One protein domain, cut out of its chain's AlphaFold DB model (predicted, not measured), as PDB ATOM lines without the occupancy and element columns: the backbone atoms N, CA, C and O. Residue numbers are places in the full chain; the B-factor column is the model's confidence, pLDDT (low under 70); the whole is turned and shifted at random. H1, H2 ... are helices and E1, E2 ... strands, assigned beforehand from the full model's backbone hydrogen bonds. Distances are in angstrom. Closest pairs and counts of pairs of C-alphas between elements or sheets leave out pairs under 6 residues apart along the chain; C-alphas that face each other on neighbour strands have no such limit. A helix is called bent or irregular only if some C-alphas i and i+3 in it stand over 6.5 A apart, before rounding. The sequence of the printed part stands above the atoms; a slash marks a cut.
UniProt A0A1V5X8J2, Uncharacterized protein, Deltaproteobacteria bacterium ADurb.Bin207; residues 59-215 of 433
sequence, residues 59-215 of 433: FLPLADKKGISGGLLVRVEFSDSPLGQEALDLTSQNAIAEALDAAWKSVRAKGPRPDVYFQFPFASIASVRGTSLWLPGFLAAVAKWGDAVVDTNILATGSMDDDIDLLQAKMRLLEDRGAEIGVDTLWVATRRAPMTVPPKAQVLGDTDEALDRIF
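Overview. This is residues 59 to 215 of the 433 residues of an uncharacterized protein of Deltaproteobacteria bacterium ADurb.Bin207 (UniProt A0A1V5X8J2). A small sheet of three parallel strands, E5, E6 and E7, has H2 standing up from one face and H3 over the other; H1 packs on H2 and the short H4 lies on H2's side of the sheet. The hairpin E1 and E2 sits beside E5, and the short pair E3 and E4 lies near residues 137 to 144 of H2. The printed part has 157 residues, with seven named strands and four named helices in the order E1 E2 E3 H1 E4 H2 E5 H3 E6 E7 H4, a mixed class. It is compact, with a radius of gyration of the C-alphas of 14.7 A and spans of 43 by 35 by 27 A.

Arrangement. E1, residues 59 to 62, and E2, residues 72 to 75, form an antiparallel hairpin, with N 60 and O 74 within hydrogen-bond range at 2.8 A. E2 runs on into E3, residues 77 to 79, at 59 degrees. E3 is antiparallel to E4, residues 117 to 119, with N 79 and O 117 at 2.8 A. H1, residues 90 to 106, touches H2, residues 131 to 145, the same way at 36 degrees, only just a steep tilt; their closest C-alphas, of Ala 99 and Phe 138, are 4.6 A apart. E5, residues 154 to 158, and E6, residues 186 to 189, are parallel, with N 157 and O 187 at 2.9 A. E7, residues 201 to 204, is parallel to E6, with N 202 and O 186 at 2.8 A. The closest C-alphas of E1 and E5, of Phe 59 and Leu 155, are 4.7 A apart. H2 is over E5 and stands up from the sheet, height 9.2 A. H3, residues 167 to 181, is on the opposite face, height 8.8 A; its closest C-alpha pair with E6 is Leu 174 and Leu 186, 6.9 A. E5, H3 and E6 form a strand-helix-strand unit, two parallel neighbour strands with a helix between, its crossover right-handed. H4, residues 207 to 214, is on the same face as H2, height 8.4 A; the sheet E5 E6 E7 with H2 and H4 on one face and H3 on the other is an arrangement of three layers, helices on both faces of a sheet. Every O i to N i+4 pair is within hydrogen-bond range in H1 and H4, against 9 of 11 in H2 and 8 of 11 in H3.

Along the chain. E1 begins at C-alpha 59 (-3.844, 24.404, -11.831). H1 measures 24.1 A from first to last C-alpha, H2 21.8 A, H3 18.9 A and E5 13.2 A. H2 is only just irregular, C-alphas 132 and 135 being 6.7 A apart; H3 is irregular, with 176 and 179 at 7.7 A. H4 ends at C-alpha 214 (4.519, 14.881, -13.753).

Size, cuts and confidence. The farthest C-alphas, of Ile 68 and Gly 111, are 45.3 A apart. The printed part has no cut. The links E4 to H2 and E6 to E7 are long. Mean pLDDT of the printed part is 80.7, with residues 65 to 71, 83 to 87, 120 to 128, 148 to 151 and 193 to 195 under 70.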
ATOM      1  N   PHE A  59      -3.147  23.198 -11.440       88.56
ATOM      2  CA  PHE A  59      -3.844  24.404 -11.831       88.56
ATOM      3  C   PHE A  59      -4.461  24.220 -13.213       88.56
ATOM      4  O   PHE A  59      -3.919  23.559 -14.099       88.56
ATOM      5  N   LEU A  60      -5.601  24.863 -13.379       87.44
ATOM      6  CA  LEU A  60      -6.455  24.855 -14.549       87.44
ATOM      7  C   LEU A  60      -6.515  26.290 -15.099       87.44
ATOM      8  O   LEU A  60      -6.888  27.201 -14.353       87.44
ATOM      9  N   PRO A  61      -6.175  26.519 -16.380       88.00
ATOM     10  CA  PRO A  61      -6.367  27.812 -17.018       88.00
ATOM     11  C   PRO A  61      -7.806  27.953 -17.536       88.00
ATOM     12  O   PRO A  61      -8.231  27.255 -18.460       88.00
ATOM     13  N   LEU A  62      -8.546  28.903 -16.970       80.50
ATOM     14  CA  LEU A  62      -9.882  29.297 -17.408       80.50
ATOM     15  C   LEU A  62      -9.796  30.538 -18.292       80.50
ATOM     16  O   LEU A  62      -9.681  31.662 -17.802       80.50
ATOM     17  N   ALA A  63      -9.858  30.324 -19.604       76.75
ATOM     18  CA  ALA A  63      -9.903  31.398 -20.587       76.75
ATOM     19  C   ALA A  63     -11.343  31.870 -20.836       76.75
ATOM     20  O   ALA A  63     -12.248  31.057 -21.025       76.75
ATOM     21  N   ASP A  64     -11.548  33.188 -20.893       71.19
ATOM     22  CA  ASP A  64     -12.809  33.762 -21.367       71.19
ATOM     23  C   ASP A  64     -12.914  33.589 -22.895       71.19
ATOM     24  O   ASP A  64     -11.986  33.915 -23.642       71.19
ATOM     25  N   LYS A  65     -14.075  33.123 -23.375       61.41
ATOM     26  CA  LYS A  65     -14.407  33.011 -24.806       61.41
ATOM     27  C   LYS A  65     -14.268  34.337 -25.551       61.41
ATOM     28  O   LYS A  65     -14.043  34.324 -26.757       61.41
ATOM     29  N   LYS A  66     -14.411  35.473 -24.860       63.47
ATOM     30  CA  LYS A  66     -14.263  36.803 -25.467       63.47
ATOM     31  C   LYS A  66     -12.805  37.212 -25.701       63.47
ATOM     32  O   LYS A  66     -12.580  38.229 -26.345       63.47
ATOM     33  N   GLY A  67     -11.824  36.441 -25.218       47.44
ATOM     34  CA  GLY A  67     -10.399  36.676 -25.481       47.44
ATOM     35  C   GLY A  67      -9.829  37.963 -24.870       47.44
ATOM     36  O   GLY A  67      -8.721  38.355 -25.226       47.44
ATOM     37  N   ILE A  68     -10.578  38.616 -23.976       45.91
ATOM     38  CA  ILE A  68     -10.161  39.821 -23.250       45.91
ATOM     39  C   ILE A  68      -9.487  39.392 -21.936       45.91
ATOM     40  O   ILE A  68      -9.796  38.335 -21.389       45.91
ATOM     41  N   SER A  69      -8.546  40.211 -21.470       48.75
ATOM     42  CA  SER A  69      -7.596  40.085 -20.350       48.75
ATOM     43  C   SER A  69      -8.188  39.785 -18.951       48.75
ATOM     44  O   SER A  69      -7.903  40.497 -17.991       48.75
ATOM     45  N   GLY A  70      -9.015  38.745 -18.812       56.53
ATOM     46  CA  GLY A  70      -9.744  38.408 -17.580       56.53
ATOM     47  C   GLY A  70      -9.775  36.922 -17.211       56.53
ATOM     48  O   GLY A  70     -10.612  36.519 -16.408       56.53
ATOM     49  N   GLY A  71      -8.911  36.088 -17.796       67.06
ATOM     50  CA  GLY A  71      -8.868  34.664 -17.453       67.06
ATOM     51  C   GLY A  71      -8.241  34.378 -16.082       67.06
ATOM     52  O   GLY A  71      -7.500  35.186 -15.510       67.06
ATOM     53  N   LEU A  72      -8.555  33.202 -15.541       74.62
ATOM     54  CA  LEU A  72      -8.169  32.788 -14.193       74.62
ATOM     55  C   LEU A  72      -7.288  31.544 -14.238       74.62
ATOM     56  O   LEU A  72      -7.557  30.613 -14.992       74.62
ATOM     57  N   LEU A  73      -6.270  31.506 -13.381       78.12
ATOM     58  CA  LEU A  73      -5.582  30.269 -13.027       78.12
ATOM     59  C   LEU A  73      -6.208  29.755 -11.734       78.12
ATOM     60  O   LEU A  73      -6.162  30.432 -10.707       78.12
ATOM     61  N   VAL A  74      -6.838  28.586 -11.791       78.88
ATOM     62  CA  VAL A  74      -7.591  28.027 -10.663       78.88
ATOM     63  C   VAL A  74      -6.917  26.752 -10.195       78.88
ATOM     64  O   VAL A  74      -6.690  25.844 -10.989       78.88
ATOM     65  N   ARG A  75      -6.600  26.672  -8.901       83.94
ATOM     66  CA  ARG A  75      -6.128  25.426  -8.298       83.94
ATOM     67  C   ARG A  75      -7.275  24.419  -8.262       83.94
ATOM     68  O   ARG A  75      -8.370  24.758  -7.823       83.94
ATOM     69  N   VAL A  76      -7.012  23.191  -8.692       84.38
ATOM     70  CA  VAL A  76      -7.979  22.099  -8.593       84.38
ATOM     71  C   VAL A  76      -7.975  21.549  -7.172       84.38
ATOM     72  O   VAL A  76      -6.948  21.082  -6.675       84.38
ATOM     73  N   GLU A  77      -9.137  21.598  -6.529       82.44
ATOM     74  CA  GLU A  77      -9.372  21.074  -5.187       82.44
ATOM     75  C   GLU A  77     -10.599  20.159  -5.188       82.44
ATOM     76  O   GLU A  77     -11.460  20.249  -6.065       82.44
ATOM     77  N   PHE A  78     -10.672  19.263  -4.202       81.62
ATOM     78  CA  PHE A  78     -11.768  18.306  -4.068       81.62
ATOM     79  C   PHE A  78     -12.479  18.461  -2.730       81.62
ATOM     80  O   PHE A  78     -11.827  18.480  -1.688       81.62
ATOM     81  N   SER A  79     -13.804  18.435  -2.781       79.25
ATOM     82  CA  SER A  79     -14.722  18.417  -1.649       79.25
ATOM     83  C   SER A  79     -15.462  17.079  -1.591       79.25
ATOM     84  O   SER A  79     -15.707  16.455  -2.623       79.25
ATOM     85  N   ASP A  80     -15.846  16.656  -0.390       78.19
ATOM     86  CA  ASP A  80     -16.731  15.498  -0.185       78.19
ATOM     87  C   ASP A  80     -18.219  15.904  -0.294       78.19
ATOM     88  O   ASP A  80     -19.121  15.074  -0.210       78.19
ATOM     89  N   SER A  81     -18.490  17.200  -0.488       76.62
ATOM     90  CA  SER A  81     -19.824  17.751  -0.709       76.62
ATOM     91  C   SER A  81     -20.034  18.097  -2.186       76.62
ATOM     92  O   SER A  81     -19.148  18.718  -2.780       76.62
ATOM     93  N   PRO A  82     -21.210  17.792  -2.769       70.88
ATOM     94  CA  PRO A  82     -21.538  18.175  -4.144       70.88
ATOM     95  C   PRO A  82     -21.767  19.688  -4.310       70.88
ATOM     96  O   PRO A  82     -21.921  20.171  -5.435       70.88
ATOM     97  N   LEU A  83     -21.788  20.449  -3.205       64.94
ATOM     98  CA  LEU A  83     -21.916  21.905  -3.212       64.94
ATOM     99  C   LEU A  83     -20.811  22.528  -4.083       64.94
ATOM    100  O   LEU A  83     -19.626  22.434  -3.765       64.94
ATOM    101  N   GLY A  84     -21.210  23.168  -5.186       60.72
ATOM    102  CA  GLY A  84     -20.306  23.795  -6.160       60.72
ATOM    103  C   GLY A  84     -20.268  23.131  -7.541       60.72
ATOM    104  O   GLY A  84     -19.809  23.768  -8.488       60.72
ATOM    105  N   GLN A  85     -20.805  21.913  -7.706       63.91
ATOM    106  CA  GLN A  85     -20.933  21.288  -9.034       63.91
ATOM    107  C   GLN A  85     -22.028  21.905  -9.908       63.91
ATOM    108  O   GLN A  85     -21.958  21.809 -11.130       63.91
ATOM    109  N   GLU A  86     -23.008  22.582  -9.307       63.00
ATOM    110  CA  GLU A  86     -24.113  23.236 -10.024       63.00
ATOM    111  C   GLU A  86     -23.637  24.325 -11.006       63.00
ATOM    112  O   GLU A  86     -24.345  24.667 -11.948       63.00
ATOM    113  N   ALA A  87     -22.418  24.845 -10.819       66.56
ATOM    114  CA  ALA A  87     -21.799  25.827 -11.710       66.56
ATOM    115  C   ALA A  87     -21.183  25.217 -12.990       66.56
ATOM    116  O   ALA A  87     -20.748  25.961 -13.877       66.56
ATOM    117  N   LEU A  88     -21.128  23.884 -13.088       75.81
ATOM    118  CA  LEU A  88     -20.583  23.143 -14.225       75.81
ATOM    119  C   LEU A  88     -21.685  22.718 -15.189       75.81
ATOM    120  O   LEU A  88     -22.728  22.218 -14.769       75.81
ATOM    121  N   ASP A  89     -21.421  22.834 -16.491       82.19
ATOM    122  CA  ASP A  89     -22.286  22.214 -17.496       82.19
ATOM    123  C   ASP A  89     -22.125  20.683 -17.533       82.19
ATOM    124  O   ASP A  89     -21.159  20.121 -17.013       82.19
ATOM    125  N   LEU A  90     -23.084  19.997 -18.162       84.62
ATOM    126  CA  LEU A  90     -23.105  18.531 -18.228       84.62
ATOM    127  C   LEU A  90     -21.826  17.954 -18.858       84.62
ATOM    128  O   LEU A  90     -21.313  16.937 -18.402       84.62
ATOM    129  N   THR A  91     -21.277  18.622 -19.876       86.94
ATOM    130  CA  THR A  91     -20.016  18.221 -20.517       86.94
ATOM    131  C   THR A  91     -18.849  18.257 -19.533       86.94
ATOM    132  O   THR A  91     -18.064  17.315 -19.476       86.94
ATOM    133  N   SER A  92     -18.753  19.313 -18.727       86.06
ATOM    134  CA  SER A  92     -17.719  19.472 -17.701       86.06
ATOM    135  C   SER A  92     -17.858  18.450 -16.579       86.06
ATOM    136  O   SER A  92     -16.860  17.895 -16.122       86.06
ATOM    137  N   GLN A  93     -19.093  18.176 -16.149       87.12
ATOM    138  CA  GLN A  93     -19.377  17.156 -15.138       87.12
ATOM    139  C   GLN A  93     -18.949  15.765 -15.620       87.12
ATOM    140  O   GLN A  93     -18.255  15.060 -14.887       87.12
ATOM    141  N   ASN A  94     -19.282  15.406 -16.863       89.19
ATOM    142  CA  ASN A  94     -18.875  14.134 -17.465       89.19
ATOM    143  C   ASN A  94     -17.350  14.031 -17.597       89.19
ATOM    144  O   ASN A  94     -16.773  13.035 -17.168       89.19
ATOM    145  N   ALA A  95     -16.687  15.081 -18.093       90.00
ATOM    146  CA  ALA A  95     -15.230  15.106 -18.229       90.00
ATOM    147  C   ALA A  95     -14.518  14.918 -16.877       90.00
ATOM    148  O   ALA A  95     -13.522  14.203 -16.783       90.00
ATOM    149  N   ILE A  96     -15.039  15.525 -15.807       90.00
ATOM    150  CA  ILE A  96     -14.508  15.327 -14.455       90.00
ATOM    151  C   ILE A  96     -14.771  13.899 -13.972       90.00
ATOM    152  O   ILE A  96     -13.855  13.272 -13.451       90.00
ATOM    153  N   ALA A  97     -15.983  13.368 -14.146       91.00
ATOM    154  CA  ALA A  97     -16.311  12.007 -13.722       91.00
ATOM    155  C   ALA A  97     -15.404  10.963 -14.400       91.00
ATOM    156  O   ALA A  97     -14.825  10.116 -13.720       91.00
ATOM    157  N   GLU A  98     -15.196  11.086 -15.711       93.12
ATOM    158  CA  GLU A  98     -14.281  10.235 -16.475       93.12
ATOM    159  C   GLU A  98     -12.830  10.375 -15.999       93.12
ATOM    160  O   GLU A  98     -12.129   9.373 -15.848       93.12
ATOM    161  N   ALA A  99     -12.381  11.598 -15.704       93.94
ATOM    162  CA  ALA A  99     -11.048  11.846 -15.167       93.94
ATOM    163  C   ALA A  99     -10.844  11.199 -13.788       93.94
ATOM    164  O   ALA A  99      -9.788  10.623 -13.523       93.94
ATOM    165  N   LEU A 100     -11.856  11.261 -12.917       93.94
ATOM    166  CA  LEU A 100     -11.843  10.613 -11.605       93.94
ATOM    167  C   LEU A 100     -11.797   9.084 -11.734       93.94
ATOM    168  O   LEU A 100     -11.019   8.426 -11.040       93.94
ATOM    169  N   ASP A 101     -12.580   8.502 -12.639       93.62
ATOM    170  CA  ASP A 101     -12.580   7.055 -12.872       93.62
ATOM    171  C   ASP A 101     -11.254   6.572 -13.475       93.62
ATOM    172  O   ASP A 101     -10.720   5.534 -13.067       93.62
ATOM    173  N   ALA A 102     -10.690   7.336 -14.415       93.69
ATOM    174  CA  ALA A 102      -9.366   7.079 -14.968       93.69
ATOM    175  C   ALA A 102      -8.289   7.162 -13.876       93.69
ATOM    176  O   ALA A 102      -7.483   6.242 -13.745       93.69
ATOM    177  N   ALA A 103      -8.320   8.201 -13.037       93.94
ATOM    178  CA  ALA A 103      -7.384   8.374 -11.931       93.94
ATOM    179  C   ALA A 103      -7.438   7.203 -10.941       93.94
ATOM    180  O   ALA A 103      -6.392   6.664 -10.581       93.94
ATOM    181  N   TRP A 104      -8.640   6.758 -10.554       93.88
ATOM    182  CA  TRP A 104      -8.838   5.618  -9.649       93.88
ATOM    183  C   TRP A 104      -8.219   4.325 -10.196       93.88
ATOM    184  O   TRP A 104      -7.538   3.592  -9.470       93.88
ATOM    185  N   LYS A 105      -8.388   4.076 -11.502       92.00
ATOM    186  CA  LYS A 105      -7.758   2.947 -12.203       92.00
ATOM    187  C   LYS A 105      -6.238   3.099 -12.278       92.00
ATOM    188  O   LYS A 105      -5.522   2.134 -12.012       92.00
ATOM    189  N   SER A 106      -5.737   4.293 -12.593       91.19
ATOM    190  CA  SER A 106      -4.301   4.573 -12.706       91.19
ATOM    191  C   SER A 106      -3.548   4.376 -11.391       91.19
ATOM    192  O   SER A 106      -2.433   3.856 -11.409       91.19
ATOM    193  N   VAL A 107      -4.166   4.706 -10.252       90.62
ATOM    194  CA  VAL A 107      -3.589   4.434  -8.922       90.62
ATOM    195  C   VAL A 107      -3.809   2.992  -8.447       90.62
ATOM    196  O   VAL A 107      -3.439   2.653  -7.325       90.62
ATOM    197  N   ARG A 108      -4.383   2.123  -9.293       89.44
ATOM    198  CA  ARG A 108      -4.609   0.687  -9.034       89.44
ATOM    199  C   ARG A 108      -5.426   0.416  -7.768       89.44
ATOM    200  O   ARG A 108      -5.217  -0.594  -7.095       89.44
ATOM    201  N   ALA A 109      -6.331   1.323  -7.418       89.25
ATOM    202  CA  ALA A 109      -7.150   1.161  -6.233       89.25
ATOM    203  C   ALA A 109      -8.145  -0.002  -6.387       89.25
ATOM    204  O   ALA A 109      -8.541  -0.381  -7.490       89.25
ATOM    205  N   LYS A 110      -8.550  -0.571  -5.251       88.38
ATOM    206  CA  LYS A 110      -9.518  -1.663  -5.165       88.38
ATOM    207  C   LYS A 110     -10.827  -1.152  -4.593       88.38
ATOM    208  O   LYS A 110     -10.828  -0.322  -3.689       88.38
ATOM    209  N   GLY A 111     -11.926  -1.733  -5.065       89.75
ATOM    210  CA  GLY A 111     -13.268  -1.372  -4.624       89.75
ATOM    211  C   GLY A 111     -13.827  -0.135  -5.337       89.75
ATOM    212  O   GLY A 111     -13.220   0.361  -6.295       89.75
ATOM    213  N   PRO A 112     -15.012   0.329  -4.907       90.44
ATOM    214  CA  PRO A 112     -15.657   1.491  -5.499       90.44
ATOM    215  C   PRO A 112     -14.837   2.757  -5.236       90.44
ATOM    216  O   PRO A 112     -14.276   2.940  -4.154       90.44
ATOM    217  N   ARG A 113     -14.782   3.634  -6.240       92.56
ATOM    218  CA  ARG A 113     -14.177   4.960  -6.115       92.56
ATOM    219  C   ARG A 113     -14.981   5.792  -5.106       92.56
ATOM    220  O   ARG A 113     -16.204   5.803  -5.208       92.56
ATOM    221  N   PRO A 114     -14.333   6.507  -4.171       87.25
ATOM    222  CA  PRO A 114     -15.025   7.450  -3.301       87.25
ATOM    223  C   PRO A 114     -15.678   8.582  -4.098       87.25
ATOM    224  O   PRO A 114     -15.092   9.096  -5.061       87.25
ATOM    225  N   ASP A 115     -16.854   9.014  -3.650       84.44
ATOM    226  CA  ASP A 115     -17.516  10.200  -4.181       84.44
ATOM    227  C   ASP A 115     -16.760  11.451  -3.727       84.44
ATOM    228  O   ASP A 115     -16.700  11.778  -2.544       84.44
ATOM    229  N   VAL A 116     -16.136  12.130  -4.688       84.25
ATOM    230  CA  VAL A 116     -15.467  13.416  -4.496       84.25
ATOM    231  C   VAL A 116     -15.863  14.342  -5.633       84.25
ATOM    232  O   VAL A 116     -16.065  13.906  -6.769       84.25
ATOM    233  N   TYR A 117     -15.924  15.629  -5.330       82.75
ATOM    234  CA  TYR A 117     -16.426  16.651  -6.231       82.75
ATOM    235  C   TYR A 117     -15.404  17.772  -6.368       82.75
ATOM    236  O   TYR A 117     -14.719  18.117  -5.407       82.75
ATOM    237  N   PHE A 118     -15.281  18.348  -7.560       78.44
ATOM    238  CA  PHE A 118     -14.442  19.528  -7.755       78.44
ATOM    239  C   PHE A 118     -14.973  20.704  -6.947       78.44
ATOM    240  O   PHE A 118     -16.152  21.049  -7.038       78.44
ATOM    241  N   GLN A 119     -14.078  21.360  -6.222       72.06
ATOM    242  CA  GLN A 119     -14.382  22.589  -5.520       72.06
ATOM    243  C   GLN A 119     -13.893  23.780  -6.342       72.06
ATOM    244  O   GLN A 119     -12.698  23.954  -6.566       72.06
ATOM    245  N   PHE A 120     -14.834  24.624  -6.762       64.50
ATOM    246  CA  PHE A 120     -14.526  25.920  -7.352       64.50
ATOM    247  C   PHE A 120     -14.811  27.010  -6.319       64.50
ATOM    248  O   PHE A 120     -15.979  27.281  -6.036       64.50
ATOM    249  N   PRO A 121     -13.784  27.685  -5.772       52.62
ATOM    250  CA  PRO A 121     -13.988  28.742  -4.780       52.62
ATOM    251  C   PRO A 121     -14.742  29.969  -5.331       52.62
ATOM    252  O   PRO A 121     -15.149  30.832  -4.561       52.62
ATOM    253  N   PHE A 122     -14.969  30.037  -6.649       54.72
ATOM    254  CA  PHE A 122     -15.615  31.156  -7.342       54.72
ATOM    255  C   PHE A 122     -16.836  30.730  -8.172       54.72
ATOM    256  O   PHE A 122     -17.111  31.340  -9.204       54.72
ATOM    257  N   ALA A 123     -17.563  29.689  -7.746       45.50
ATOM    258  CA  ALA A 123     -18.706  29.104  -8.467       45.50
ATOM    259  C   ALA A 123     -19.782  30.120  -8.931       45.50
ATOM    260  O   ALA A 123     -20.535  29.835  -9.855       45.50
ATOM    261  N   SER A 124     -19.832  31.325  -8.351       44.66
ATOM    262  CA  SER A 124     -20.746  32.403  -8.746       44.66
ATOM    263  C   SER A 124     -20.254  33.314  -9.887       44.66
ATOM    264  O   SER A 124     -21.033  34.142 -10.350       44.66
ATOM    265  N   ILE A 125     -18.988  33.226 -10.325       43.78
ATOM    266  CA  ILE A 125     -18.346  34.269 -11.157       43.78
ATOM    267  C   ILE A 125     -18.134  33.842 -12.622       43.78
ATOM    268  O   ILE A 125     -18.126  34.694 -13.507       43.78
ATOM    269  N   ALA A 126     -18.027  32.546 -12.927       50.12
ATOM    270  CA  ALA A 126     -17.902  32.078 -14.308       50.12
ATOM    271  C   ALA A 126     -18.433  30.650 -14.464       50.12
ATOM    272  O   ALA A 126     -18.048  29.761 -13.707       50.12
ATOM    273  N   SER A 127     -19.271  30.407 -15.478       55.66
ATOM    274  CA  SER A 127     -19.590  29.035 -15.880       55.66
ATOM    275  C   SER A 127     -18.322  28.398 -16.444       55.66
ATOM    276  O   SER A 127     -17.866  28.797 -17.522       55.66
ATOM    277  N   VAL A 128     -17.754  27.441 -15.720       63.38
ATOM    278  CA  VAL A 128     -16.630  26.636 -16.193       63.38
ATOM    279  C   VAL A 128     -17.194  25.599 -17.164       63.38
ATOM    280  O   VAL A 128     -18.151  24.902 -16.830       63.38
ATOM    281  N   ARG A 129     -16.671  25.567 -18.395       70.75
ATOM    282  CA  ARG A 129     -17.215  24.749 -19.488       70.75
ATOM    283  C   ARG A 129     -16.121  23.998 -20.227       70.75
ATOM    284  O   ARG A 129     -15.037  24.543 -20.426       70.75
ATOM    285  N   GLY A 130     -16.475  22.825 -20.743       76.44
ATOM    286  CA  GLY A 130     -15.687  22.081 -21.719       76.44
ATOM    287  C   GLY A 130     -14.938  20.877 -21.152       76.44
ATOM    288  O   GLY A 130     -14.787  20.691 -19.948       76.44
ATOM    289  N   THR A 131     -14.443  20.050 -22.070       83.38
ATOM    290  CA  THR A 131     -13.735  18.794 -21.778       83.38
ATOM    291  C   THR A 131     -12.310  19.019 -21.271       83.38
ATOM    292  O   THR A 131     -11.674  18.109 -20.748       83.38
ATOM    293  N   SER A 132     -11.804  20.251 -21.345       85.81
ATOM    294  CA  SER A 132     -10.444  20.599 -20.939       85.81
ATOM    295  C   SER A 132     -10.158  20.524 -19.436       85.81
ATOM    296  O   SER A 132      -9.003  20.675 -19.032       85.81
ATOM    297  N   LEU A 133     -11.183  20.255 -18.625       88.25
ATOM    298  CA  LEU A 133     -11.080  19.969 -17.194       88.25
ATOM    299  C   LEU A 133     -10.579  18.552 -16.898       88.25
ATOM    300  O   LEU A 133     -10.161  18.286 -15.771       88.25
ATOM    301  N   TRP A 134     -10.619  17.659 -17.891       93.50
ATOM    302  CA  TRP A 134     -10.305  16.249 -17.710       93.50
ATOM    303  C   TRP A 134      -8.869  16.048 -17.200       93.50
ATOM    304  O   TRP A 134      -8.676  15.489 -16.124       93.50
ATOM    305  N   LEU A 135      -7.854  16.577 -17.897       94.31
ATOM    306  CA  LEU A 135      -6.445  16.394 -17.513       94.31
ATOM    307  C   LEU A 135      -6.118  16.974 -16.127       94.31
ATOM    308  O   LEU A 135      -5.556  16.245 -15.307       94.31
ATOM    309  N   PRO A 136      -6.440  18.248 -15.818       92.69
ATOM    310  CA  PRO A 136      -6.148  18.785 -14.495       92.69
ATOM    311  C   PRO A 136      -6.914  18.036 -13.388       92.69
ATOM    312  O   PRO A 136      -6.373  17.846 -12.300       92.69
ATOM    313  N   GLY A 137      -8.115  17.523 -13.673       91.88
ATOM    314  CA  GLY A 137      -8.848  16.636 -12.769       91.88
ATOM    315  C   GLY A 137      -8.184  15.307 -12.511       91.88
ATOM    316  O   GLY A 137      -8.020  14.917 -11.357       91.88
ATOM    317  N   PHE A 138      -7.777  14.641 -13.584       94.44
ATOM    318  CA  PHE A 138      -7.080  13.367 -13.539       94.44
ATOM    319  C   PHE A 138      -5.818  13.486 -12.680       94.44
ATOM    320  O   PHE A 138      -5.655  12.746 -11.712       94.44
ATOM    321  N   LEU A 139      -4.962  14.473 -12.965       93.44
ATOM    322  CA  LEU A 139      -3.707  14.683 -12.238       93.44
ATOM    323  C   LEU A 139      -3.939  15.026 -10.763       93.44
ATOM    324  O   LEU A 139      -3.276  14.468  -9.888       93.44
ATOM    325  N   ALA A 140      -4.895  15.911 -10.468       89.88
ATOM    326  CA  ALA A 140      -5.211  16.271  -9.091       89.88
ATOM    327  C   ALA A 140      -5.770  15.071  -8.310       89.88
ATOM    328  O   ALA A 140      -5.416  14.871  -7.149       89.88
ATOM    329  N   ALA A 141      -6.630  14.259  -8.930       91.44
ATOM    330  CA  ALA A 141      -7.232  13.085  -8.303       91.44
ATOM    331  C   ALA A 141      -6.197  11.987  -8.052       91.44
ATOM    332  O   ALA A 141      -6.159  11.399  -6.970       91.44
ATOM    333  N   VAL A 142      -5.298  11.771  -9.013       91.94
ATOM    334  CA  VAL A 142      -4.135  10.902  -8.843       91.94
ATOM    335  C   VAL A 142      -3.263  11.377  -7.677       91.94
ATOM    336  O   VAL A 142      -2.859  10.554  -6.865       91.94
ATOM    337  N   ALA A 143      -3.012  12.682  -7.544       87.19
ATOM    338  CA  ALA A 143      -2.261  13.232  -6.413       87.19
ATOM    339  C   ALA A 143      -3.012  13.119  -5.070       87.19
ATOM    340  O   ALA A 143      -2.385  13.005  -4.020       87.19
ATOM    341  N   LYS A 144      -4.354  13.162  -5.084       85.44
ATOM    342  CA  LYS A 144      -5.196  13.015  -3.882       85.44
ATOM    343  C   LYS A 144      -5.244  11.568  -3.384       85.44
ATOM    344  O   LYS A 144      -5.191  11.346  -2.177       85.44
ATOM    345  N   TRP A 145      -5.403  10.601  -4.287       87.62
ATOM    346  CA  TRP A 145      -5.577   9.185  -3.935       87.62
ATOM    347  C   TRP A 145      -4.286   8.377  -3.968       87.62
ATOM    348  O   TRP A 145      -4.162   7.380  -3.257       87.62
ATOM    349  N   GLY A 146      -3.338   8.785  -4.800       83.12
ATOM    350  CA  GLY A 146      -2.010   8.209  -4.848       83.12
ATOM    351  C   GLY A 146      -1.159   8.676  -3.675       83.12
ATOM    352  O   GLY A 146      -1.284   9.791  -3.181       83.12
ATOM    353  N   ASP A 147      -0.224   7.837  -3.262       72.69
ATOM    354  CA  ASP A 147       0.859   8.178  -2.340       72.69
ATOM    355  C   ASP A 147       2.018   8.948  -3.016       72.69
ATOM    356  O   ASP A 147       3.152   8.896  -2.539       72.69
ATOM    357  N   ALA A 148       1.755   9.661  -4.118       69.31
ATOM    358  CA  ALA A 148       2.753  10.485  -4.800       69.31
ATOM    359  C   ALA A 148       2.625  11.963  -4.429       69.31
ATOM    360  O   ALA A 148       1.540  12.480  -4.160       69.31
ATOM    361  N   VAL A 149       3.762  12.653  -4.449       63.66
ATOM    362  CA  VAL A 149       3.832  14.100  -4.267       63.66
ATOM    363  C   VAL A 149       3.931  14.757  -5.642       63.66
ATOM    364  O   VAL A 149       4.633  14.275  -6.528       63.66
ATOM    365  N   VAL A 150       3.170  15.834  -5.824       68.56
ATOM    366  CA  VAL A 150       3.362  16.779  -6.923       68.56
ATOM    367  C   VAL A 150       4.390  17.790  -6.426       68.56
ATOM    368  O   VAL A 150       4.092  18.560  -5.513       68.56
ATOM    369  N   ASP A 151       5.605  17.734  -6.962       65.06
ATOM    370  CA  ASP A 151       6.751  18.483  -6.422       65.06
ATOM    371  C   ASP A 151       6.787  19.947  -6.899       65.06
ATOM    372  O   ASP A 151       7.415  20.804  -6.284       65.06
ATOM    373  N   THR A 152       6.069  20.266  -7.979       75.50
ATOM    374  CA  THR A 152       5.996  21.612  -8.566       75.50
ATOM    375  C   THR A 152       4.567  21.966  -8.946       75.50
ATOM    376  O   THR A 152       3.719  21.094  -9.116       75.50
ATOM    377  N   ASN A 153       4.248  23.257  -9.042       84.88
ATOM    378  CA  ASN A 153       2.948  23.645  -9.575       84.88
ATOM    379  C   ASN A 153       2.856  23.226 -11.045       84.88
ATOM    380  O   ASN A 153       3.821  23.314 -11.799       84.88
ATOM    381  N   ILE A 154       1.681  22.764 -11.449       89.56
ATOM    382  CA  ILE A 154       1.437  22.234 -12.787       89.56
ATOM    383  C   ILE A 154       0.264  22.985 -13.357       89.56
ATOM    384  O   ILE A 154      -0.814  22.949 -12.777       89.56
ATOM    385  N   LEU A 155       0.442  23.619 -14.508       92.06
ATOM    386  CA  LEU A 155      -0.678  24.143 -15.274       92.06
ATOM    387  C   LEU A 155      -1.057  23.119 -16.344       92.06
ATOM    388  O   LEU A 155      -0.221  22.763 -17.171       92.06
ATOM    389  N   ALA A 156      -2.297  22.634 -16.323       94.12
ATOM    390  CA  ALA A 156      -2.752  21.566 -17.208       94.12
ATOM    391  C   ALA A 156      -4.123  21.862 -17.830       94.12
ATOM    392  O   ALA A 156      -5.000  22.454 -17.202       94.12
ATOM    393  N   THR A 157      -4.316  21.422 -19.073       93.06
ATOM    394  CA  THR A 157      -5.585  21.521 -19.805       93.06
ATOM    395  C   THR A 157      -5.752  20.345 -20.761       93.06
ATOM    396  O   THR A 157      -4.782  19.841 -21.325       93.06
ATOM    397  N   GLY A 158      -7.002  19.984 -21.034       91.25
ATOM    398  CA  GLY A 158      -7.361  19.120 -22.157       91.25
ATOM    399  C   GLY A 158      -7.989  17.790 -21.757       91.25
ATOM    400  O   GLY A 158      -8.277  17.570 -20.583       91.25
ATOM    401  N   SER A 159      -8.214  16.948 -22.761       89.88
ATOM    402  CA  SER A 159      -8.862  15.633 -22.702       89.88
ATOM    403  C   SER A 159      -8.097  14.684 -23.625       89.88
ATOM    404  O   SER A 159      -7.602  15.107 -24.668       89.88
ATOM    405  N   MET A 160      -7.975  13.410 -23.250       84.31
ATOM    406  CA  MET A 160      -7.306  12.417 -24.105       84.31
ATOM    407  C   MET A 160      -8.129  12.081 -25.355       84.31
ATOM    408  O   MET A 160      -7.566  11.698 -26.378       84.31
ATOM    409  N   ASP A 161      -9.447  12.277 -25.289       84.56
ATOM    410  CA  ASP A 161     -10.389  11.833 -26.318       84.56
ATOM    411  C   ASP A 161     -10.983  12.983 -27.152       84.56
ATOM    412  O   ASP A 161     -11.580  12.740 -28.208       84.56
ATOM    413  N   ASP A 162     -10.734  14.235 -26.758       84.31
ATOM    414  CA  ASP A 162     -11.275  15.428 -27.415       84.31
ATOM    415  C   ASP A 162     -10.196  16.418 -27.870       84.31
ATOM    416  O   ASP A 162      -9.047  16.398 -27.418       84.31
ATOM    417  N   ASP A 163     -10.595  17.323 -28.765       81.81
ATOM    418  CA  ASP A 163      -9.796  18.488 -29.136       81.81
ATOM    419  C   ASP A 163      -9.855  19.555 -28.028       81.81
ATOM    420  O   ASP A 163     -10.874  19.748 -27.357       81.81
ATOM    421  N   ILE A 164      -8.762  20.298 -27.856       80.44
ATOM    422  CA  ILE A 164      -8.671  21.329 -26.817       80.44
ATOM    423  C   ILE A 164      -9.305  22.631 -27.280       80.44
ATOM    424  O   ILE A 164      -8.907  23.238 -28.277       80.44
ATOM    425  N   ASP A 165     -10.219  23.137 -26.463       78.50
ATOM    426  CA  ASP A 165     -10.812  24.448 -26.632       78.50
ATOM    427  C   ASP A 165      -9.870  25.575 -26.172       78.50
ATOM    428  O   ASP A 165      -9.176  25.481 -25.152       78.50
ATOM    429  N   LEU A 166      -9.880  26.681 -26.926       82.44
ATOM    430  CA  LEU A 166      -9.231  27.948 -26.567       82.44
ATOM    431  C   LEU A 166      -7.737  27.829 -26.205       82.44
ATOM    432  O   LEU A 166      -7.236  28.628 -25.411       82.44
ATOM    433  N   LEU A 167      -7.003  26.880 -26.802       86.00
ATOM    434  CA  LEU A 167      -5.590  26.637 -26.482       86.00
ATOM    435  C   LEU A 167      -4.752  27.924 -26.531       86.00
ATOM    436  O   LEU A 167      -4.019  28.211 -25.594       86.00
ATOM    437  N   GLN A 168      -4.921  28.751 -27.567       85.88
ATOM    438  CA  GLN A 168      -4.195  30.022 -27.698       85.88
ATOM    439  C   GLN A 168      -4.493  31.009 -26.557       85.88
ATOM    440  O   GLN A 168      -3.588  31.681 -26.071       85.88
ATOM    441  N   ALA A 169      -5.739  31.080 -26.083       85.31
ATOM    442  CA  ALA A 169      -6.091  31.947 -24.961       85.31
ATOM    443  C   ALA A 169      -5.533  31.410 -23.633       85.31
ATOM    444  O   ALA A 169      -5.062  32.182 -22.805       85.31
ATOM    445  N   LYS A 170      -5.510  30.084 -23.450       88.25
ATOM    446  CA  LYS A 170      -4.882  29.432 -22.288       88.25
ATOM    447  C   LYS A 170      -3.360  29.604 -22.279       88.25
ATOM    448  O   LYS A 170      -2.784  29.798 -21.214       88.25
ATOM    449  N   MET A 171      -2.723  29.605 -23.452       89.31
ATOM    450  CA  MET A 171      -1.299  29.929 -23.596       89.31
ATOM    451  C   MET A 171      -0.999  31.378 -23.205       89.31
ATOM    452  O   MET A 171      -0.047  31.612 -22.470       89.31
ATOM    453  N   ARG A 172      -1.836  32.341 -23.611       87.75
ATOM    454  CA  ARG A 172      -1.693  33.734 -23.152       87.75
ATOM    455  C   ARG A 172      -1.816  33.851 -21.633       87.75
ATOM    456  O   ARG A 172      -1.026  34.546 -21.018       87.75
ATOM    457  N   LEU A 173      -2.727  33.101 -21.003       85.56
ATOM    458  CA  LEU A 173      -2.821  33.081 -19.536       85.56
ATOM    459  C   LEU A 173      -1.565  32.537 -18.854       85.56
ATOM    460  O   LEU A 173      -1.197  33.029 -17.790       85.56
ATOM    461  N   LEU A 174      -0.907  31.539 -19.447       88.94
ATOM    462  CA  LEU A 174       0.398  31.087 -18.969       88.94
ATOM    463  C   LEU A 174       1.438  32.213 -19.071       88.94
ATOM    464  O   LEU A 174       2.208  32.409 -18.138       88.94
ATOM    465  N   GLU A 175       1.470  32.944 -20.183       89.06
ATOM    466  CA  GLU A 175       2.418  34.047 -20.386       89.06
ATOM    467  C   GLU A 175       2.175  35.208 -19.417       89.06
ATOM    468  O   GLU A 175       3.129  35.707 -18.822       89.06
ATOM    469  N   ASP A 176       0.913  35.578 -19.214       84.06
ATOM    470  CA  ASP A 176       0.523  36.711 -18.378       84.06
ATOM    471  C   ASP A 176       0.652  36.399 -16.880       84.06
ATOM    472  O   ASP A 176       1.028  37.268 -16.094       84.06
ATOM    473  N   ARG A 177       0.307  35.169 -16.466       80.38
ATOM    474  CA  ARG A 177       0.076  34.824 -15.049       80.38
ATOM    475  C   ARG A 177       0.799  33.573 -14.560       80.38
ATOM    476  O   ARG A 177       0.776  33.297 -13.364       80.38
ATOM    477  N   GLY A 178       1.461  32.810 -15.429       79.44
ATOM    478  CA  GLY A 178       2.164  31.579 -15.040       79.44
ATOM    479  C   GLY A 178       3.222  31.813 -13.959       79.44
ATOM    480  O   GLY A 178       3.327  31.034 -13.010       79.44
ATOM    481  N   ALA A 179       3.921  32.951 -14.026       78.06
ATOM    482  CA  ALA A 179       4.898  33.357 -13.017       78.06
ATOM    483  C   ALA A 179       4.289  33.520 -11.608       78.06
ATOM    484  O   ALA A 179       4.978  33.245 -10.629       78.06
ATOM    485  N   GLU A 180       3.003  33.885 -11.484       77.06
ATOM    486  CA  GLU A 180       2.307  34.007 -10.188       77.06
ATOM    487  C   GLU A 180       2.251  32.670  -9.435       77.06
ATOM    488  O   GLU A 180       2.249  32.638  -8.205       77.06
ATOM    489  N   ILE A 181       2.214  31.562 -10.181       74.31
ATOM    490  CA  ILE A 181       2.194  30.199  -9.646       74.31
ATOM    491  C   ILE A 181       3.523  29.471  -9.880       74.31
ATOM    492  O   ILE A 181       3.605  28.275  -9.621       74.31
ATOM    493  N   GLY A 182       4.568  30.162 -10.343       78.94
ATOM    494  CA  GLY A 182       5.879  29.565 -10.612       78.94
ATOM    495  C   GLY A 182       5.865  28.500 -11.714       78.94
ATOM    496  O   GLY A 182       6.597  27.521 -11.614       78.94
ATOM    497  N   VAL A 183       5.014  28.662 -12.733       82.81
ATOM    498  CA  VAL A 183       4.899  27.742 -13.875       82.81
ATOM    499  C   VAL A 183       5.198  28.483 -15.173       82.81
ATOM    500  O   VAL A 183       4.656  29.557 -15.423       82.81
ATOM    501  N   ASP A 184       6.025  27.889 -16.031       87.75
ATOM    502  CA  ASP A 184       6.394  28.426 -17.347       87.75
ATOM    503  C   ASP A 184       5.928  27.545 -18.520       87.75
ATOM    504  O   ASP A 184       6.129  27.902 -19.682       87.75
ATOM    505  N   THR A 185       5.280  26.420 -18.207       91.31
ATOM    506  CA  THR A 185       4.892  25.369 -19.144       91.31
ATOM    507  C   THR A 185       3.422  24.991 -18.954       91.31
ATOM    508  O   THR A 185       2.966  24.769 -17.833       91.31
ATOM    509  N   LEU A 186       2.679  24.857 -20.054       93.19
ATOM    510  CA  LEU A 186       1.320  24.310 -20.073       93.19
ATOM    511  C   LEU A 186       1.351  22.845 -20.519       93.19
ATOM    512  O   LEU A 186       1.794  22.541 -21.626       93.19
ATOM    513  N   TRP A 187       0.821  21.948 -19.693       93.69
ATOM    514  CA  TRP A 187       0.607  20.544 -20.041       93.69
ATOM    515  C   TRP A 187      -0.727  20.358 -20.760       93.69
ATOM    516  O   TRP A 187      -1.762  20.874 -20.334       93.69
ATOM    517  N   VAL A 188      -0.695  19.634 -21.873       92.25
ATOM    518  CA  VAL A 188      -1.755  19.638 -22.884       92.25
ATOM    519  C   VAL A 188      -2.102  18.194 -23.253       92.25
ATOM    520  O   VAL A 188      -1.289  17.511 -23.867       92.25
ATOM    521  N   ALA A 189      -3.303  17.726 -22.908       91.00
ATOM    522  CA  ALA A 189      -3.835  16.441 -23.384       91.00
ATOM    523  C   ALA A 189      -4.837  16.676 -24.515       91.00
ATOM    524  O   ALA A 189      -5.779  17.450 -24.355       91.00
ATOM    525  N   THR A 190      -4.626  16.039 -25.661       87.25
ATOM    526  CA  THR A 190      -5.479  16.204 -26.843       87.25
ATOM    527  C   THR A 190      -5.466  14.935 -27.669       87.25
ATOM    528  O   THR A 190      -4.404  14.345 -27.876       87.25
ATOM    529  N   ARG A 191      -6.620  14.561 -28.228       80.69
ATOM    530  CA  ARG A 191      -6.726  13.416 -29.144       80.69
ATOM    531  C   ARG A 191      -5.860  13.569 -30.394       80.69
ATOM    532  O   ARG A 191      -5.413  12.584 -30.983       80.69
ATOM    533  N   ARG A 192      -5.660  14.806 -30.849       74.00
ATOM    534  CA  ARG A 192      -4.852  15.130 -32.028       74.00
ATOM    535  C   ARG A 192      -3.685  16.003 -31.620       74.00
ATOM    536  O   ARG A 192      -3.887  17.097 -31.091       74.00
ATOM    537  N   ALA A 193      -2.472  15.543 -31.921       67.06
ATOM    538  CA  ALA A 193      -1.292  16.387 -31.831       67.06
ATOM    539  C   ALA A 193      -1.517  17.629 -32.717       67.06
ATOM    540  O   ALA A 193      -1.806  17.478 -33.909       67.06
ATOM    541  N   PRO A 194      -1.446  18.852 -32.163       66.56
ATOM    542  CA  PRO A 194      -1.649  20.050 -32.958       66.56
ATOM    543  C   PRO A 194      -0.528  20.149 -33.999       66.56
ATOM    544  O   PRO A 194       0.628  19.849 -33.699       66.56
ATOM    545  N   MET A 195      -0.859  20.587 -35.222       61.50
ATOM    546  CA  MET A 195       0.125  20.713 -36.315       61.50
ATOM    547  C   MET A 195       1.325  21.589 -35.932       61.50
ATOM    548  O   MET A 195       2.420  21.420 -36.458       61.50
ATOM    549  N   THR A 196       1.114  22.526 -35.012       73.56
ATOM    550  CA  THR A 196       2.154  23.328 -34.373       73.56
ATOM    551  C   THR A 196       1.916  23.318 -32.869       73.56
ATOM    552  O   THR A 196       0.887  23.792 -32.389       73.56
ATOM    553  N   VAL A 197       2.868  22.755 -32.123       74.75
ATOM    554  CA  VAL A 197       2.885  22.813 -30.659       74.75
ATOM    555  C   VAL A 197       3.502  24.155 -30.257       74.75
ATOM    556  O   VAL A 197       4.642  24.422 -30.644       74.75
ATOM    557  N   PRO A 198       2.785  25.025 -29.523       81.12
ATOM    558  CA  PRO A 198       3.367  26.261 -29.011       81.12
ATOM    559  C   PRO A 198       4.633  25.987 -28.171       81.12
ATOM    560  O   PRO A 198       4.655  24.991 -27.454       81.12
ATOM    561  N   PRO A 199       5.660  26.862 -28.171       80.62
ATOM    562  CA  PRO A 199       6.951  26.587 -27.519       80.62
ATOM    563  C   PRO A 199       6.880  26.247 -26.022       80.62
ATOM    564  O   PRO A 199       7.714  25.501 -25.524       80.62
ATOM    565  N   LYS A 200       5.882  26.784 -25.308       88.69
ATOM    566  CA  LYS A 200       5.648  26.541 -23.874       88.69
ATOM    567  C   LYS A 200       4.564  25.489 -23.597       88.69
ATOM    568  O   LYS A 200       4.131  25.337 -22.460       88.69
ATOM    569  N   ALA A 201       4.081  24.796 -24.627       89.12
ATOM    570  CA  ALA A 201       3.114  23.716 -24.487       89.12
ATOM    571  C   ALA A 201       3.824  22.361 -24.555       89.12
ATOM    572  O   ALA A 201       4.575  22.090 -25.491       89.12
ATOM    573  N   GLN A 202       3.541  21.482 -23.599       90.06
ATOM    574  CA  GLN A 202       3.965  20.087 -23.640       90.06
ATOM    575  C   GLN A 202       2.755  19.185 -23.852       90.06
ATOM    576  O   GLN A 202       1.898  19.053 -22.979       90.06
ATOM    577  N   VAL A 203       2.695  18.572 -25.036       89.56
ATOM    578  CA  VAL A 203       1.628  17.635 -25.393       89.56
ATOM    579  C   VAL A 203       1.919  16.267 -24.787       89.56
ATOM    580  O   VAL A 203       3.033  15.756 -24.912       89.56
ATOM    581  N   LEU A 204       0.906  15.698 -24.142       88.69
ATOM    582  CA  LEU A 204       0.906  14.359 -23.564       88.69
ATOM    583  C   LEU A 204       0.171  13.412 -24.515       88.69
ATOM    584  O   LEU A 204      -0.939  13.724 -24.947       88.69
ATOM    585  N   GLY A 205       0.797  12.285 -24.852       82.75
ATOM    586  CA  GLY A 205       0.231  11.289 -25.760       82.75
ATOM    587  C   GLY A 205      -0.747  10.326 -25.089       82.75
ATOM    588  O   GLY A 205      -1.658   9.836 -25.748       82.75
ATOM    589  N   ASP A 206      -0.573  10.061 -23.794       88.38
ATOM    590  CA  ASP A 206      -1.452   9.197 -23.010       88.38
ATOM    591  C   ASP A 206      -1.337   9.480 -21.496       88.38
ATOM    592  O   ASP A 206      -0.539  10.308 -21.037       88.38
ATOM    593  N   THR A 207      -2.163   8.797 -20.697       88.94
ATOM    594  CA  THR A 207      -2.134   8.892 -19.228       88.94
ATOM    595  C   THR A 207      -0.824   8.412 -18.630       88.94
ATOM    596  O   THR A 207      -0.407   8.921 -17.595       88.94
ATOM    597  N   ASP A 208      -0.182   7.419 -19.236       86.25
ATOM    598  CA  ASP A 208       1.045   6.845 -18.706       86.25
ATOM    599  C   ASP A 208       2.206   7.834 -18.836       86.25
ATOM    600  O   ASP A 208       2.933   8.055 -17.869       86.25
ATOM    601  N   GLU A 209       2.325   8.496 -19.983       85.69
ATOM    602  CA  GLU A 209       3.261   9.588 -20.208       85.69
ATOM    603  C   GLU A 209       2.990  10.763 -19.263       85.69
ATOM    604  O   GLU A 209       3.936  11.325 -18.710       85.69
ATOM    605  N   ALA A 210       1.716  11.111 -19.041       87.56
ATOM    606  CA  ALA A 210       1.345  12.148 -18.082       87.56
ATOM    607  C   ALA A 210       1.899  11.824 -16.692       87.56
ATOM    608  O   ALA A 210       2.564  12.656 -16.081       87.56
ATOM    609  N   LEU A 211       1.682  10.594 -16.221       88.00
ATOM    610  CA  LEU A 211       2.147  10.166 -14.909       88.00
ATOM    611  C   LEU A 211       3.676  10.151 -14.801       88.00
ATOM    612  O   LEU A 211       4.206  10.626 -13.800       88.00
ATOM    613  N   ASP A 212       4.371   9.653 -15.828       81.25
ATOM    614  CA  ASP A 212       5.838   9.561 -15.853       81.25
ATOM    615  C   ASP A 212       6.529  10.932 -15.869       81.25
ATOM    616  O   ASP A 212       7.632  11.073 -15.339       81.25
ATOM    617  N   ARG A 213       5.912  11.936 -16.507       81.19
ATOM    618  CA  ARG A 213       6.487  13.285 -16.621       81.19
ATOM    619  C   ARG A 213       6.181  14.179 -15.425       81.19
ATOM    620  O   ARG A 213       6.971  15.065 -15.124       81.19
ATOM    621  N   ILE A 214       5.029  13.981 -14.792       83.06
ATOM    622  CA  ILE A 214       4.519  14.881 -13.753       83.06
ATOM    623  C   ILE A 214       4.891  14.414 -12.351       83.06
ATOM    624  O   ILE A 214       5.222  15.237 -11.499       83.06
ATOM    625  N   PHE A 215       4.824  13.111 -12.094       82.19
ATOM    626  CA  PHE A 215       5.103  12.577 -10.770       82.19
ATOM    627  C   PHE A 215       6.538  12.071 -10.690       82.19
ATOM    628  O   PHE A 215       7.085  11.500 -11.635       82.19
TER     629      PHE A 215